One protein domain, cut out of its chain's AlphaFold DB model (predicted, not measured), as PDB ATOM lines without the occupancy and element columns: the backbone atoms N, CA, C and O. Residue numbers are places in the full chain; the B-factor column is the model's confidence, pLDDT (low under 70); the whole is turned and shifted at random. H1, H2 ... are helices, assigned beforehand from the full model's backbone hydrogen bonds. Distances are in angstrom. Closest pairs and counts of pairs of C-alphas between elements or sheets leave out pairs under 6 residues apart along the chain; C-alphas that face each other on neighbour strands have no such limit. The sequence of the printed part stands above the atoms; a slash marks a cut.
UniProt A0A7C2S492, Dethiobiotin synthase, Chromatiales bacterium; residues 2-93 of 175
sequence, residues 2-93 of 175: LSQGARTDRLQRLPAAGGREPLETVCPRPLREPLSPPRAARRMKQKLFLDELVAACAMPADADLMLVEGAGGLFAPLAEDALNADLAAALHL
ATOM      1  N   LEU A   2     225.069 104.380 155.908       33.16
ATOM      2  CA  LEU A   2     225.081 105.778 155.502       33.16
ATOM      3  C   LEU A   2     224.433 105.885 154.120       33.16
ATOM      4  O   LEU A   2     225.025 105.375 153.175       33.16
ATOM      5  N   SER A   3     223.262 106.513 154.007       25.91
ATOM      6  CA  SER A   3     222.769 107.145 152.772       25.91
ATOM      7  C   SER A   3     221.338 107.679 152.959       25.91
ATOM      8  O   SER A   3     220.489 106.987 153.504       25.91
ATOM      9  N   GLN A   4     221.095 108.897 152.455       25.09
ATOM     10  CA  GLN A   4     219.797 109.495 152.055       25.09
ATOM     11  C   GLN A   4     219.035 110.527 152.924       25.09
ATOM     12  O   GLN A   4     218.142 111.159 152.381       25.09
ATOM     13  N   GLY A   5     219.379 110.848 154.173       27.78
ATOM     14  CA  GLY A   5     218.446 111.651 155.003       27.78
ATOM     15  C   GLY A   5     218.485 113.192 154.938       27.78
ATOM     16  O   GLY A   5     217.654 113.835 155.564       27.78
ATOM     17  N   ALA A   6     219.451 113.830 154.268       31.55
ATOM     18  CA  ALA A   6     219.685 115.279 154.441       31.55
ATOM     19  C   ALA A   6     218.900 116.200 153.497       31.55
ATOM     20  O   ALA A   6     219.216 117.380 153.367       31.55
ATOM     21  N   ARG A   7     217.871 115.671 152.842       34.19
ATOM     22  CA  ARG A   7     216.872 116.485 152.163       34.19
ATOM     23  C   ARG A   7     215.538 116.194 152.847       34.19
ATOM     24  O   ARG A   7     215.121 115.046 152.902       34.19
ATOM     25  N   THR A   8     214.869 117.239 153.324       31.75
ATOM     26  CA  THR A   8     213.402 117.314 153.495       31.75
ATOM     27  C   THR A   8     212.667 116.642 154.672       31.75
ATOM     28  O   THR A   8     211.504 116.983 154.854       31.75
ATOM     29  N   ASP A   9     213.272 115.835 155.549       32.19
ATOM     30  CA  ASP A   9     212.449 114.997 156.459       32.19
ATOM     31  C   ASP A   9     212.171 115.524 157.886       32.19
ATOM     32  O   ASP A   9     211.619 114.786 158.704       32.19
ATOM     33  N   ARG A  10     212.505 116.778 158.238       36.84
ATOM     34  CA  ARG A  10     212.333 117.247 159.636       36.84
ATOM     35  C   ARG A  10     211.622 118.572 159.892       36.84
ATOM     36  O   ARG A  10     211.537 118.965 161.046       36.84
ATOM     37  N   LEU A  11     210.979 119.168 158.890       37.44
ATOM     38  CA  LEU A  11     209.969 120.205 159.137       37.44
ATOM     39  C   LEU A  11     208.623 119.534 159.458       37.44
ATOM     40  O   LEU A  11     207.675 119.585 158.670       37.44
ATOM     41  N   GLN A  12     208.543 118.838 160.597       35.47
ATOM     42  CA  GLN A  12     207.243 118.437 161.135       35.47
ATOM     43  C   GLN A  12     206.576 119.670 161.750       35.47
ATOM     44  O   GLN A  12     207.074 120.306 162.674       35.47
ATOM     45  N   ARG A  13     205.464 120.022 161.109       43.78
ATOM     46  CA  ARG A  13     204.704 121.266 161.192       43.78
ATOM     47  C   ARG A  13     204.076 121.458 162.577       43.78
ATOM     48  O   ARG A  13     203.421 120.541 163.072       43.78
ATOM     49  N   LEU A  14     204.169 122.670 163.140       38.75
ATOM     50  CA  LEU A  14     203.170 123.148 164.108       38.75
ATOM     51  C   LEU A  14     201.869 123.472 163.376       38.75
ATOM     52  O   LEU A  14     201.893 124.279 162.451       38.75
ATOM     53  N   PRO A  15     200.719 122.938 163.818       35.22
ATOM     54  CA  PRO A  15     199.407 123.391 163.366       35.22
ATOM     55  C   PRO A  15     199.165 124.876 163.650       35.22
ATOM     56  O   PRO A  15     198.441 125.517 162.900       35.22
ATOM     57  N   ALA A  16     199.824 125.447 164.668       37.91
ATOM     58  CA  ALA A  16     199.793 126.887 164.935       37.91
ATOM     59  C   ALA A  16     200.485 127.729 163.843       37.91
ATOM     60  O   ALA A  16     200.271 128.930 163.796       37.91
ATOM     61  N   ALA A  17     201.298 127.116 162.971       43.97
ATOM     62  CA  ALA A  17     202.001 127.815 161.900       43.97
ATOM     63  C   ALA A  17     201.253 127.811 160.558       43.97
ATOM     64  O   ALA A  17     201.697 128.531 159.680       43.97
ATOM     65  N   GLY A  18     200.164 127.033 160.393       40.62
ATOM     66  CA  GLY A  18     199.101 127.153 159.365       40.62
ATOM     67  C   GLY A  18     199.447 127.259 157.862       40.62
ATOM     68  O   GLY A  18     198.570 127.063 157.022       40.62
ATOM     69  N   GLY A  19     200.687 127.544 157.487       50.88
ATOM     70  CA  GLY A  19     201.084 128.009 156.172       50.88
ATOM     71  C   GLY A  19     201.704 126.897 155.345       50.88
ATOM     72  O   GLY A  19     202.599 126.170 155.777       50.88
ATOM     73  N   ARG A  20     201.242 126.783 154.100       56.16
ATOM     74  CA  ARG A  20     201.957 126.085 153.025       56.16
ATOM     75  C   ARG A  20     202.964 127.052 152.407       56.16
ATOM     76  O   ARG A  20     202.852 127.380 151.228       56.16
ATOM     77  N   GLU A  21     203.886 127.563 153.212       64.75
ATOM     78  CA  GLU A  21     204.889 128.477 152.681       64.75
ATOM     79  C   GLU A  21     205.874 127.719 151.779       64.75
ATOM     80  O   GLU A  21     206.241 126.575 152.083       64.75
ATOM     81  N   PRO A  22     206.281 128.309 150.643       72.38
ATOM     82  CA  PRO A  22     207.330 127.751 149.805       72.38
ATOM     83  C   PRO A  22     208.605 127.477 150.610       72.38
ATOM     84  O   PRO A  22     208.961 128.227 151.516       72.38
ATOM     85  N   LEU A  23     209.344 126.425 150.242       67.50
ATOM     86  CA  LEU A  23     210.620 126.095 150.892       67.50
ATOM     87  C   LEU A  23     211.607 127.270 150.859       67.50
ATOM     88  O   LEU A  23     212.396 127.430 151.778       67.50
ATOM     89  N   GLU A  24     211.544 128.092 149.819       71.38
ATOM     90  CA  GLU A  24     212.365 129.294 149.653       71.38
ATOM     91  C   GLU A  24     212.050 130.370 150.700       71.38
ATOM     92  O   GLU A  24     212.934 131.139 151.066       71.38
ATOM     93  N   THR A  25     210.822 130.397 151.219       71.88
ATOM     94  CA  THR A  25     210.409 131.287 152.309       71.88
ATOM     95  C   THR A  25     210.928 130.775 153.652       71.88
ATOM     96  O   THR A  25     211.496 131.534 154.427       71.88
ATOM     97  N   VAL A  26     210.805 129.466 153.903       73.75
ATOM     98  CA  VAL A  26     211.194 128.843 155.184       73.75
ATOM     99  C   VAL A  26     212.712 128.636 155.297       73.75
ATOM    100  O   VAL A  26     213.286 128.680 156.383       73.75
ATOM    101  N   CYS A  27     213.382 128.378 154.176       79.88
ATOM    102  CA  CYS A  27     214.813 128.115 154.084       79.88
ATOM    103  C   CYS A  27     215.383 128.795 152.824       79.88
ATOM    104  O   CYS A  27     215.630 128.131 151.814       79.88
ATOM    105  N   PRO A  28     215.634 130.116 152.867       74.69
ATOM    106  CA  PRO A  28     216.052 130.893 151.693       74.69
ATOM    107  C   PRO A  28     217.437 130.514 151.156       74.69
ATOM    108  O   PRO A  28     217.797 130.866 150.033       74.69
ATOM    109  N   ARG A  29     218.244 129.796 151.947       80.12
ATOM    110  CA  ARG A  29     219.596 129.363 151.571       80.12
ATOM    111  C   ARG A  29     219.784 127.861 151.811       80.12
ATOM    112  O   ARG A  29     220.492 127.472 152.740       80.12
ATOM    113  N   PRO A  30     219.173 126.995 150.983       85.62
ATOM    114  CA  PRO A  30     219.293 125.556 151.153       85.62
ATOM    115  C   PRO A  30     220.714 125.086 150.819       85.62
ATOM    116  O   PRO A  30     221.238 125.310 149.723       85.62
ATOM    117  N   LEU A  31     221.332 124.379 151.763       87.62
ATOM    118  CA  LEU A  31     222.650 123.773 151.591       87.62
ATOM    119  C   LEU A  31     222.509 122.327 151.107       87.62
ATOM    120  O   LEU A  31     221.611 121.596 151.516       87.62
ATOM    121  N   ARG A  32     223.396 121.898 150.204       85.31
ATOM    122  CA  ARG A  32     223.240 120.607 149.505       85.31
ATOM    123  C   ARG A  32     223.767 119.404 150.275       85.31
ATOM    124  O   ARG A  32     223.347 118.282 149.996       85.31
ATOM    125  N   GLU A  33     224.729 119.625 151.160       89.06
ATOM    126  CA  GLU A  33     225.516 118.556 151.761       89.06
ATOM    127  C   GLU A  33     225.179 118.347 153.241       89.06
ATOM    128  O   GLU A  33     224.970 119.326 153.954       89.06
ATOM    129  N   PRO A  34     225.194 117.088 153.726       90.06
ATOM    130  CA  PRO A  34     224.912 116.725 155.117       90.06
ATOM    131  C   PRO A  34     226.091 117.054 156.048       90.06
ATOM    132  O   PRO A  34     226.656 116.173 156.696       90.06
ATOM    133  N   LEU A  35     226.525 118.309 156.067       92.38
ATOM    134  CA  LEU A  35     227.667 118.790 156.844       92.38
ATOM    135  C   LEU A  35     227.225 119.934 157.754       92.38
ATOM    136  O   LEU A  35     226.097 120.414 157.655       92.38
ATOM    137  N   SER A  36     228.126 120.406 158.623       92.94
ATOM    138  CA  SER A  36     227.861 121.657 159.333       92.94
ATOM    139  C   SER A  36     227.586 122.781 158.321       92.94
ATOM    140  O   SER A  36     228.247 122.818 157.273       92.94
ATOM    141  N   PRO A  37     226.653 123.703 158.611       94.69
ATOM    142  CA  PRO A  37     226.278 124.747 157.665       94.69
ATOM    143  C   PRO A  37     227.466 125.545 157.101       94.69
ATOM    144  O   PRO A  37     227.564 125.641 155.875       94.69
ATOM    145  N   PRO A  38     228.464 125.986 157.901       95.38
ATOM    146  CA  PRO A  38     229.624 126.693 157.348       95.38
ATOM    147  C   PRO A  38     230.437 125.819 156.385       95.38
ATOM    148  O   PRO A  38     230.927 126.272 155.351       95.38
ATOM    149  N   ARG A  39     230.562 124.515 156.671       95.62
ATOM    150  CA  ARG A  39     231.283 123.588 155.789       95.62
ATOM    151  C   ARG A  39     230.537 123.377 154.472       95.62
ATOM    152  O   ARG A  39     231.185 123.381 153.426       95.62
ATOM    153  N   ALA A  40     229.224 123.171 154.522       95.19
ATOM    154  CA  ALA A  40     228.410 122.972 153.327       95.19
ATOM    155  C   ALA A  40     228.362 124.245 152.460       95.19
ATOM    156  O   ALA A  40     228.551 124.152 151.247       95.19
ATOM    157  N   ALA A  41     228.237 125.429 153.071       94.81
ATOM    158  CA  ALA A  41     228.307 126.710 152.366       94.81
ATOM    159  C   ALA A  41     229.651 126.886 151.637       94.81
ATOM    160  O   ALA A  41     229.676 127.152 150.434       94.81
ATOM    161  N   ARG A  42     230.780 126.615 152.310       96.00
ATOM    162  CA  ARG A  42     232.115 126.693 151.688       96.00
ATOM    163  C   ARG A  42     232.272 125.750 150.494       96.00
ATOM    164  O   ARG A  42     232.898 126.128 149.506       96.00
ATOM    165  N   ARG A  43     231.697 124.539 150.540       96.19
ATOM    166  CA  ARG A  43     231.710 123.608 149.389       96.19
ATOM    167  C   ARG A  43     230.897 124.125 148.202       96.19
ATOM    168  O   ARG A  43     231.237 123.837 147.059       96.19
ATOM    169  N   MET A  44     229.902 124.964 148.464       95.44
ATOM    170  CA  MET A  44     229.147 125.706 147.453       95.44
ATOM    171  C   MET A  44     229.813 127.033 147.049       95.44
ATOM    172  O   MET A  44     229.223 127.791 146.284       95.44
ATOM    173  N   LYS A  45     231.040 127.314 147.521       96.38
ATOM    174  CA  LYS A  45     231.757 128.593 147.342       96.38
ATOM    175  C   LYS A  45     230.986 129.801 147.895       96.38
ATOM    176  O   LYS A  45     231.106 130.908 147.383       96.38
ATOM    177  N   GLN A  46     230.208 129.572 148.946       94.00
ATOM    178  CA  GLN A  46     229.442 130.578 149.672       94.00
ATOM    179  C   GLN A  46     229.970 130.701 151.103       94.00
ATOM    180  O   GLN A  46     230.705 129.840 151.596       94.00
ATOM    181  N   LYS A  47     229.574 131.776 151.776       95.00
ATOM    182  CA  LYS A  47     229.741 131.965 153.216       95.00
ATOM    183  C   LYS A  47     228.392 132.364 153.801       95.00
ATOM    184  O   LYS A  47     227.543 132.873 153.076       95.00
ATOM    185  N   LEU A  48     228.214 132.074 155.082       92.81
ATOM    186  CA  LEU A  48     227.051 132.482 155.857       92.81
ATOM    187  C   LEU A  48     227.565 133.278 157.045       92.81
ATOM    188  O   LEU A  48     228.486 132.806 157.714       92.81
ATOM    189  N   PHE A  49     226.972 134.436 157.294       96.75
ATOM    190  CA  PHE A  49     227.265 135.271 158.454       96.75
ATOM    191  C   PHE A  49     226.009 135.490 159.295       96.75
ATOM    192  O   PHE A  49     224.884 135.314 158.818       96.75
ATOM    193  N   LEU A  50     226.201 135.807 160.574       96.12
ATOM    194  CA  LEU A  50     225.108 135.955 161.533       96.12
ATOM    195  C   LEU A  50     224.063 136.992 161.102       96.12
ATOM    196  O   LEU A  50     222.865 136.739 161.215       96.12
ATOM    197  N   ASP A  51     224.504 138.144 160.610       96.31
ATOM    198  CA  ASP A  51     223.646 139.243 160.167       96.31
ATOM    199  C   ASP A  51     222.698 138.826 159.033       96.31
ATOM    200  O   ASP A  51     221.507 139.141 159.065       96.31
ATOM    201  N   GLU A  52     223.189 138.036 158.079       93.50
ATOM    202  CA  GLU A  52     222.386 137.481 156.991       93.50
ATOM    203  C   GLU A  52     221.303 136.523 157.507       93.50
ATOM    204  O   GLU A  52     220.184 136.512 156.993       93.50
ATOM    205  N   LEU A  53     221.621 135.722 158.529       92.75
ATOM    206  CA  LEU A  53     220.666 134.799 159.149       92.75
ATOM    207  C   LEU A  53     219.603 135.545 159.955       92.75
ATOM    208  O   LEU A  53     218.430 135.182 159.902       92.75
ATOM    209  N   VAL A  54     219.998 136.602 160.665       93.38
ATOM    210  CA  VAL A  54     219.072 137.473 161.397       93.38
ATOM    211  C   VAL A  54     218.105 138.152 160.431       93.38
ATOM    212  O   VAL A  54     216.898 138.121 160.662       93.38
ATOM    213  N   ALA A  55     218.612 138.699 159.323       91.00
ATOM    214  CA  ALA A  55     217.785 139.323 158.295       91.00
ATOM    215  C   ALA A  55     216.804 138.328 157.651       91.00
ATOM    216  O   ALA A  55     215.652 138.673 157.397       91.00
ATOM    217  N   ALA A  56     217.233 137.080 157.433       88.19
ATOM    218  CA  ALA A  56     216.372 136.018 156.914       88.19
ATOM    219  C   ALA A  56     215.266 135.591 157.896       88.19
ATOM    220  O   ALA A  56     214.252 135.051 157.470       88.19
ATOM    221  N   CYS A  57     215.445 135.843 159.195       87.31
ATOM    222  CA  CYS A  57     214.470 135.548 160.246       87.31
ATOM    223  C   CYS A  57     213.587 136.764 160.585       87.31
ATOM    224  O   CYS A  57     213.050 136.846 161.690       87.31
ATOM    225  N   ALA A  58     213.464 137.744 159.686       82.44
ATOM    226  CA  ALA A  58     212.563 138.871 159.888       82.44
ATOM    227  C   ALA A  58     211.103 138.389 159.902       82.44
ATOM    228  O   ALA A  58     210.619 137.806 158.933       82.44
ATOM    229  N   MET A  59     210.413 138.641 161.015       72.56
ATOM    230  CA  MET A  59     209.019 138.251 161.220       72.56
ATOM    231  C   MET A  59     208.117 139.014 160.228       72.56
ATOM    232  O   MET A  59     208.150 140.250 160.239       72.56
ATOM    233  N   PRO A  60     207.338 138.333 159.366       74.50
ATOM    234  CA  PRO A  60     206.362 138.998 158.505       74.50
ATOM    235  C   PRO A  60     205.345 139.785 159.338       74.50
ATOM    236  O   PRO A  60     204.951 139.337 160.405       74.50
ATOM    237  N   ALA A  61     204.873 140.937 158.855       72.00
ATOM    238  CA  ALA A  61     203.965 141.794 159.632       72.00
ATOM    239  C   ALA A  61     202.680 141.081 160.109       72.00
ATOM    240  O   ALA A  61     202.133 141.450 161.146       72.00
ATOM    241  N   ASP A  62     202.250 140.043 159.388       76.12
ATOM    242  CA  ASP A  62     200.980 139.345 159.601       76.12
ATOM    243  C   ASP A  62     201.130 137.987 160.316       76.12
ATOM    244  O   ASP A  62     200.173 137.216 160.373       76.12
ATOM    245  N   ALA A  63     202.320 137.640 160.821       73.56
ATOM    246  CA  ALA A  63     202.536 136.351 161.478       73.56
ATOM    247  C   ALA A  63     202.299 136.416 163.001       73.56
ATOM    248  O   ALA A  63     202.922 137.187 163.727       73.56
ATOM    249  N   ASP A  64     201.436 135.527 163.503       72.31
ATOM    250  CA  ASP A  64     201.135 135.402 164.939       72.31
ATOM    251  C   ASP A  64     202.230 134.648 165.719       72.31
ATOM    252  O   ASP A  64     202.371 134.782 166.938       72.31
ATOM    253  N   LEU A  65     203.002 133.809 165.020       76.81
ATOM    254  CA  LEU A  65     204.043 132.966 165.594       76.81
ATOM    255  C   LEU A  65     205.133 132.683 164.559       76.81
ATOM    256  O   LEU A  65     204.853 132.212 163.461       76.81
ATOM    257  N   MET A  66     206.390 132.875 164.958       81.44
ATOM    258  CA  MET A  66     207.558 132.497 164.167       81.44
ATOM    259  C   MET A  66     208.403 131.487 164.936       81.44
ATOM    260  O   MET A  66     208.748 131.696 166.100       81.44
ATOM    261  N   LEU A  67     208.755 130.396 164.262       85.31
ATOM    262  CA  LEU A  67     209.675 129.392 164.772       85.31
ATOM    263  C   LEU A  67     210.930 129.383 163.916       85.31
ATOM    264  O   LEU A  67     210.856 129.272 162.697       85.31
ATOM    265  N   VAL A  68     212.079 129.462 164.580       89.81
ATOM    266  CA  VAL A  68     213.387 129.382 163.936       89.81
ATOM    267  C   VAL A  68     214.025 128.059 164.337       89.81
ATOM    268  O   VAL A  68     214.402 127.864 165.494       89.81
ATOM    269  N   GLU A  69     214.119 127.131 163.386       90.38
ATOM    270  CA  GLU A  69     214.842 125.876 163.579       90.38
ATOM    271  C   GLU A  69     216.333 126.094 163.297       90.38
ATOM    272  O   GLU A  69     216.733 126.479 162.199       90.38
ATOM    273  N   GLY A  70     217.171 125.846 164.304       91.06
ATOM    274  CA  GLY A  70     218.622 125.831 164.135       91.06
ATOM    275  C   GLY A  70     219.122 124.551 163.458       91.06
ATOM    276  O   GLY A  70     218.415 123.552 163.355       91.06
ATOM    277  N   ALA A  71     220.392 124.532 163.060       90.31
ATOM    278  CA  ALA A  71     221.021 123.340 162.492       90.31
ATOM    279  C   ALA A  71     221.967 122.682 163.506       90.31
ATOM    280  O   ALA A  71     223.006 123.239 163.863       90.31
ATOM    281  N   GLY A  72     221.632 121.471 163.957       91.62
ATOM    282  CA  GLY A  72     222.407 120.748 164.970       91.62
ATOM    283  C   GLY A  72     222.051 121.164 166.403       91.62
ATOM    284  O   GLY A  72     220.893 121.410 166.714       91.62
ATOM    285  N   GLY A  73     223.039 121.167 167.302       94.00
ATOM    286  CA  GLY A  73     222.850 121.548 168.709       94.00
ATOM    287  C   GLY A  73     223.045 123.045 168.967       94.00
ATOM    288  O   GLY A  73     223.547 123.772 168.115       94.00
ATOM    289  N   LEU A  74     222.735 123.503 170.182       95.88
ATOM    290  CA  LEU A  74     222.838 124.917 170.576       95.88
ATOM    291  C   LEU A  74     224.230 125.536 170.321       95.88
ATOM    292  O   LEU A  74     224.333 126.684 169.896       95.88
ATOM    293  N   PHE A  75     225.299 124.766 170.536       97.19
ATOM    294  CA  PHE A  75     226.684 125.180 170.265       97.19
ATOM    295  C   PHE A  75     227.248 124.641 168.946       97.19
ATOM    296  O   PHE A  75     228.459 124.654 168.737       97.19
ATOM    297  N   ALA A  76     226.396 124.153 168.045       96.56
ATOM    298  CA  ALA A  76     226.835 123.841 166.694       96.56
ATOM    299  C   ALA A  76     227.078 125.147 165.911       96.56
ATOM    300  O   ALA A  76     226.256 126.065 166.006       96.56
ATOM    301  N   PRO A  77     228.174 125.236 165.131       97.00
ATOM    302  CA  PRO A  77     228.400 126.350 164.219       97.00
ATOM    303  C   PRO A  77     227.290 126.432 163.178       97.00
ATOM    304  O   PRO A  77     227.050 125.459 162.456       97.00
ATOM    305  N   LEU A  78     226.647 127.591 163.100       95.56
ATOM    306  CA  LEU A  78     225.574 127.881 162.152       95.56
ATOM    307  C   LEU A  78     226.063 128.792 161.019       95.56
ATOM    308  O   LEU A  78     225.658 128.622 159.872       95.56
ATOM    309  N   ALA A  79     226.979 129.705 161.327       96.19
ATOM    310  CA  ALA A  79     227.610 130.627 160.392       96.19
ATOM    311  C   ALA A  79     229.138 130.599 160.558       96.19
ATOM    312  O   ALA A  79     229.675 129.887 161.411       96.19
ATOM    313  N   GLU A  80     229.853 131.349 159.724       97.12
ATOM    314  CA  GLU A  80     231.305 131.523 159.836       97.12
ATOM    315  C   GLU A  80     231.717 132.120 161.190       97.12
ATOM    316  O   GLU A  80     232.782 131.786 161.709       97.12
ATOM    317  N   ASP A  81     230.859 132.965 161.758       97.88
ATOM    318  CA  ASP A  81     231.092 133.791 162.941       97.88
ATOM    319  C   ASP A  81     230.094 133.538 164.084       97.88
ATOM    320  O   ASP A  81     230.148 134.228 165.100       97.88
ATOM    321  N   ALA A  82     229.201 132.549 163.953       97.81
ATOM    322  CA  ALA A  82     228.140 132.317 164.934       97.81
ATOM    323  C   ALA A  82     227.725 130.852 165.117       97.81
ATOM    324  O   ALA A  82     227.730 130.027 164.196       97.81
ATOM    325  N   LEU A  83     227.299 130.551 166.341       98.00
ATOM    326  CA  LEU A  83     226.599 129.339 166.752       98.00
ATOM    327  C   LEU A  83     225.078 129.552 166.702       98.00
ATOM    328  O   LEU A  83     224.594 130.683 166.655       98.00
ATOM    329  N   ASN A  84     224.302 128.469 166.833       96.88
ATOM    330  CA  ASN A  84     222.849 128.589 167.040       96.88
ATOM    331  C   ASN A  84     222.501 129.459 168.268       96.88
ATOM    332  O   ASN A  84     221.519 130.195 168.242       96.88
ATOM    333  N   ALA A  85     223.313 129.406 169.332       97.12
ATOM    334  CA  ALA A  85     223.146 130.254 170.513       97.12
ATOM    335  C   ALA A  85     223.234 131.755 170.195       97.12
ATOM    336  O   ALA A  85     222.484 132.542 170.769       97.12
ATOM    337  N   ASP A  86     224.131 132.147 169.288       97.62
ATOM    338  CA  ASP A  86     224.349 133.553 168.943       97.62
ATOM    339  C   ASP A  86     223.204 134.071 168.054       97.62
ATOM    340  O   ASP A  86     222.742 135.194 168.243       97.62
ATOM    341  N   LEU A  87     222.653 133.220 167.176       95.88
ATOM    342  CA  LEU A  87     221.419 133.533 166.446       95.88
ATOM    343  C   LEU A  87     220.225 133.719 167.393       95.88
ATOM    344  O   LEU A  87     219.497 134.703 167.277       95.88
ATOM    345  N   ALA A  88     220.037 132.810 168.354       95.06
ATOM    346  CA  ALA A  88     218.963 132.930 169.343       95.06
ATOM    347  C   ALA A  88     219.080 134.228 170.164       95.06
ATOM    348  O   ALA A  88     218.071 134.894 170.404       95.06
ATOM    349  N   ALA A  89     220.307 134.605 170.544       95.94
ATOM    350  CA  ALA A  89     220.586 135.858 171.239       95.94
ATOM    351  C   ALA A  89     220.245 137.075 170.368       95.94
ATOM    352  O   ALA A  89     219.500 137.946 170.808       95.94
ATOM    353  N   ALA A  90     220.727 137.112 169.121       95.69
ATOM    354  CA  ALA A  90     220.499 138.226 168.202       95.69
ATOM    355  C   ALA A  90     219.005 138.445 167.892       95.69
ATOM    356  O   ALA A  90     218.537 139.582 167.822       95.69
ATOM    357  N   LEU A  91     218.231 137.362 167.770       92.06
ATOM    358  CA  LEU A  91     216.786 137.426 167.528       92.06
ATOM    359  C   LEU A  91     215.955 137.710 168.790       92.06
ATOM    360  O   LEU A  91     214.749 137.956 168.690       92.06
ATOM    361  N   HIS A  92     216.578 137.686 169.974       91.44
ATOM    362  CA  HIS A  92     215.904 137.824 171.268       91.44
ATOM    363  C   HIS A  92     214.741 136.828 171.434       91.44
ATOM    364  O   HIS A  92     213.688 137.155 171.988       91.44
ATOM    365  N   LEU A  93     214.906 135.609 170.910       88.88
ATOM    366  CA  LEU A  93     213.878 134.572 170.957       88.88
ATOM    367  C   LEU A  93     214.092 133.634 172.149       88.88
ATOM    368  O   LEU A  93     215.233 133.328 172.508       88.88
TER     369      LEU A  93
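AT A GLANCE: This is residues 2 to 93 of the 175 residues of the protein "Dethiobiotin synthase" of Chromatiales bacterium (UniProt A0A7C2S492). This body of loops has little regular structure; two short helices, H3 and H4, pack on each other, while H1 and H2 sit apart from other helices. Residues 2 to 22 run along one side, and residues 57 to 83 fold back to reach H4. The 92 printed residues hold H1, H2, H3, H4 in that order and no named strand; the class is all helix, with 26 residues in named elements. It is compact, radius of gyration of the C-alphas 13.6 A, spanning 36 by 31 by 22 A.

HOW THE PARTS SIT: Look first at H1, residues 23 to 26, and H2, residues 37 to 43, which are apart. H3, residues 50 to 56, and H4, residues 84 to 91, touch: their closest C-alphas, of Val 54 and Leu 91, are 6.5 A apart. They run the same way at a steep tilt of 60 degrees. In H2, H3 and H4 every O i to N i+4 pair is within hydrogen-bond range; H1 is too short for one.

IN THESE COORDINATES: Find C-alpha 23 at (210.620, 126.095, 150.892), where H1 begins its 5.1 A. H2 runs 10.0 A and H3 9.9 A; H4 runs 10.7 A to C-alpha 91 at (216.786, 137.426, 167.528).

THE WHOLE: The printed part has no cut. The H3 to H4 link is long, 27 residues. The C-alphas farthest apart, of Leu 2 and Ala 61, are 42.0 A apart. Residues 2 to 21 and 23 have pLDDT under 70.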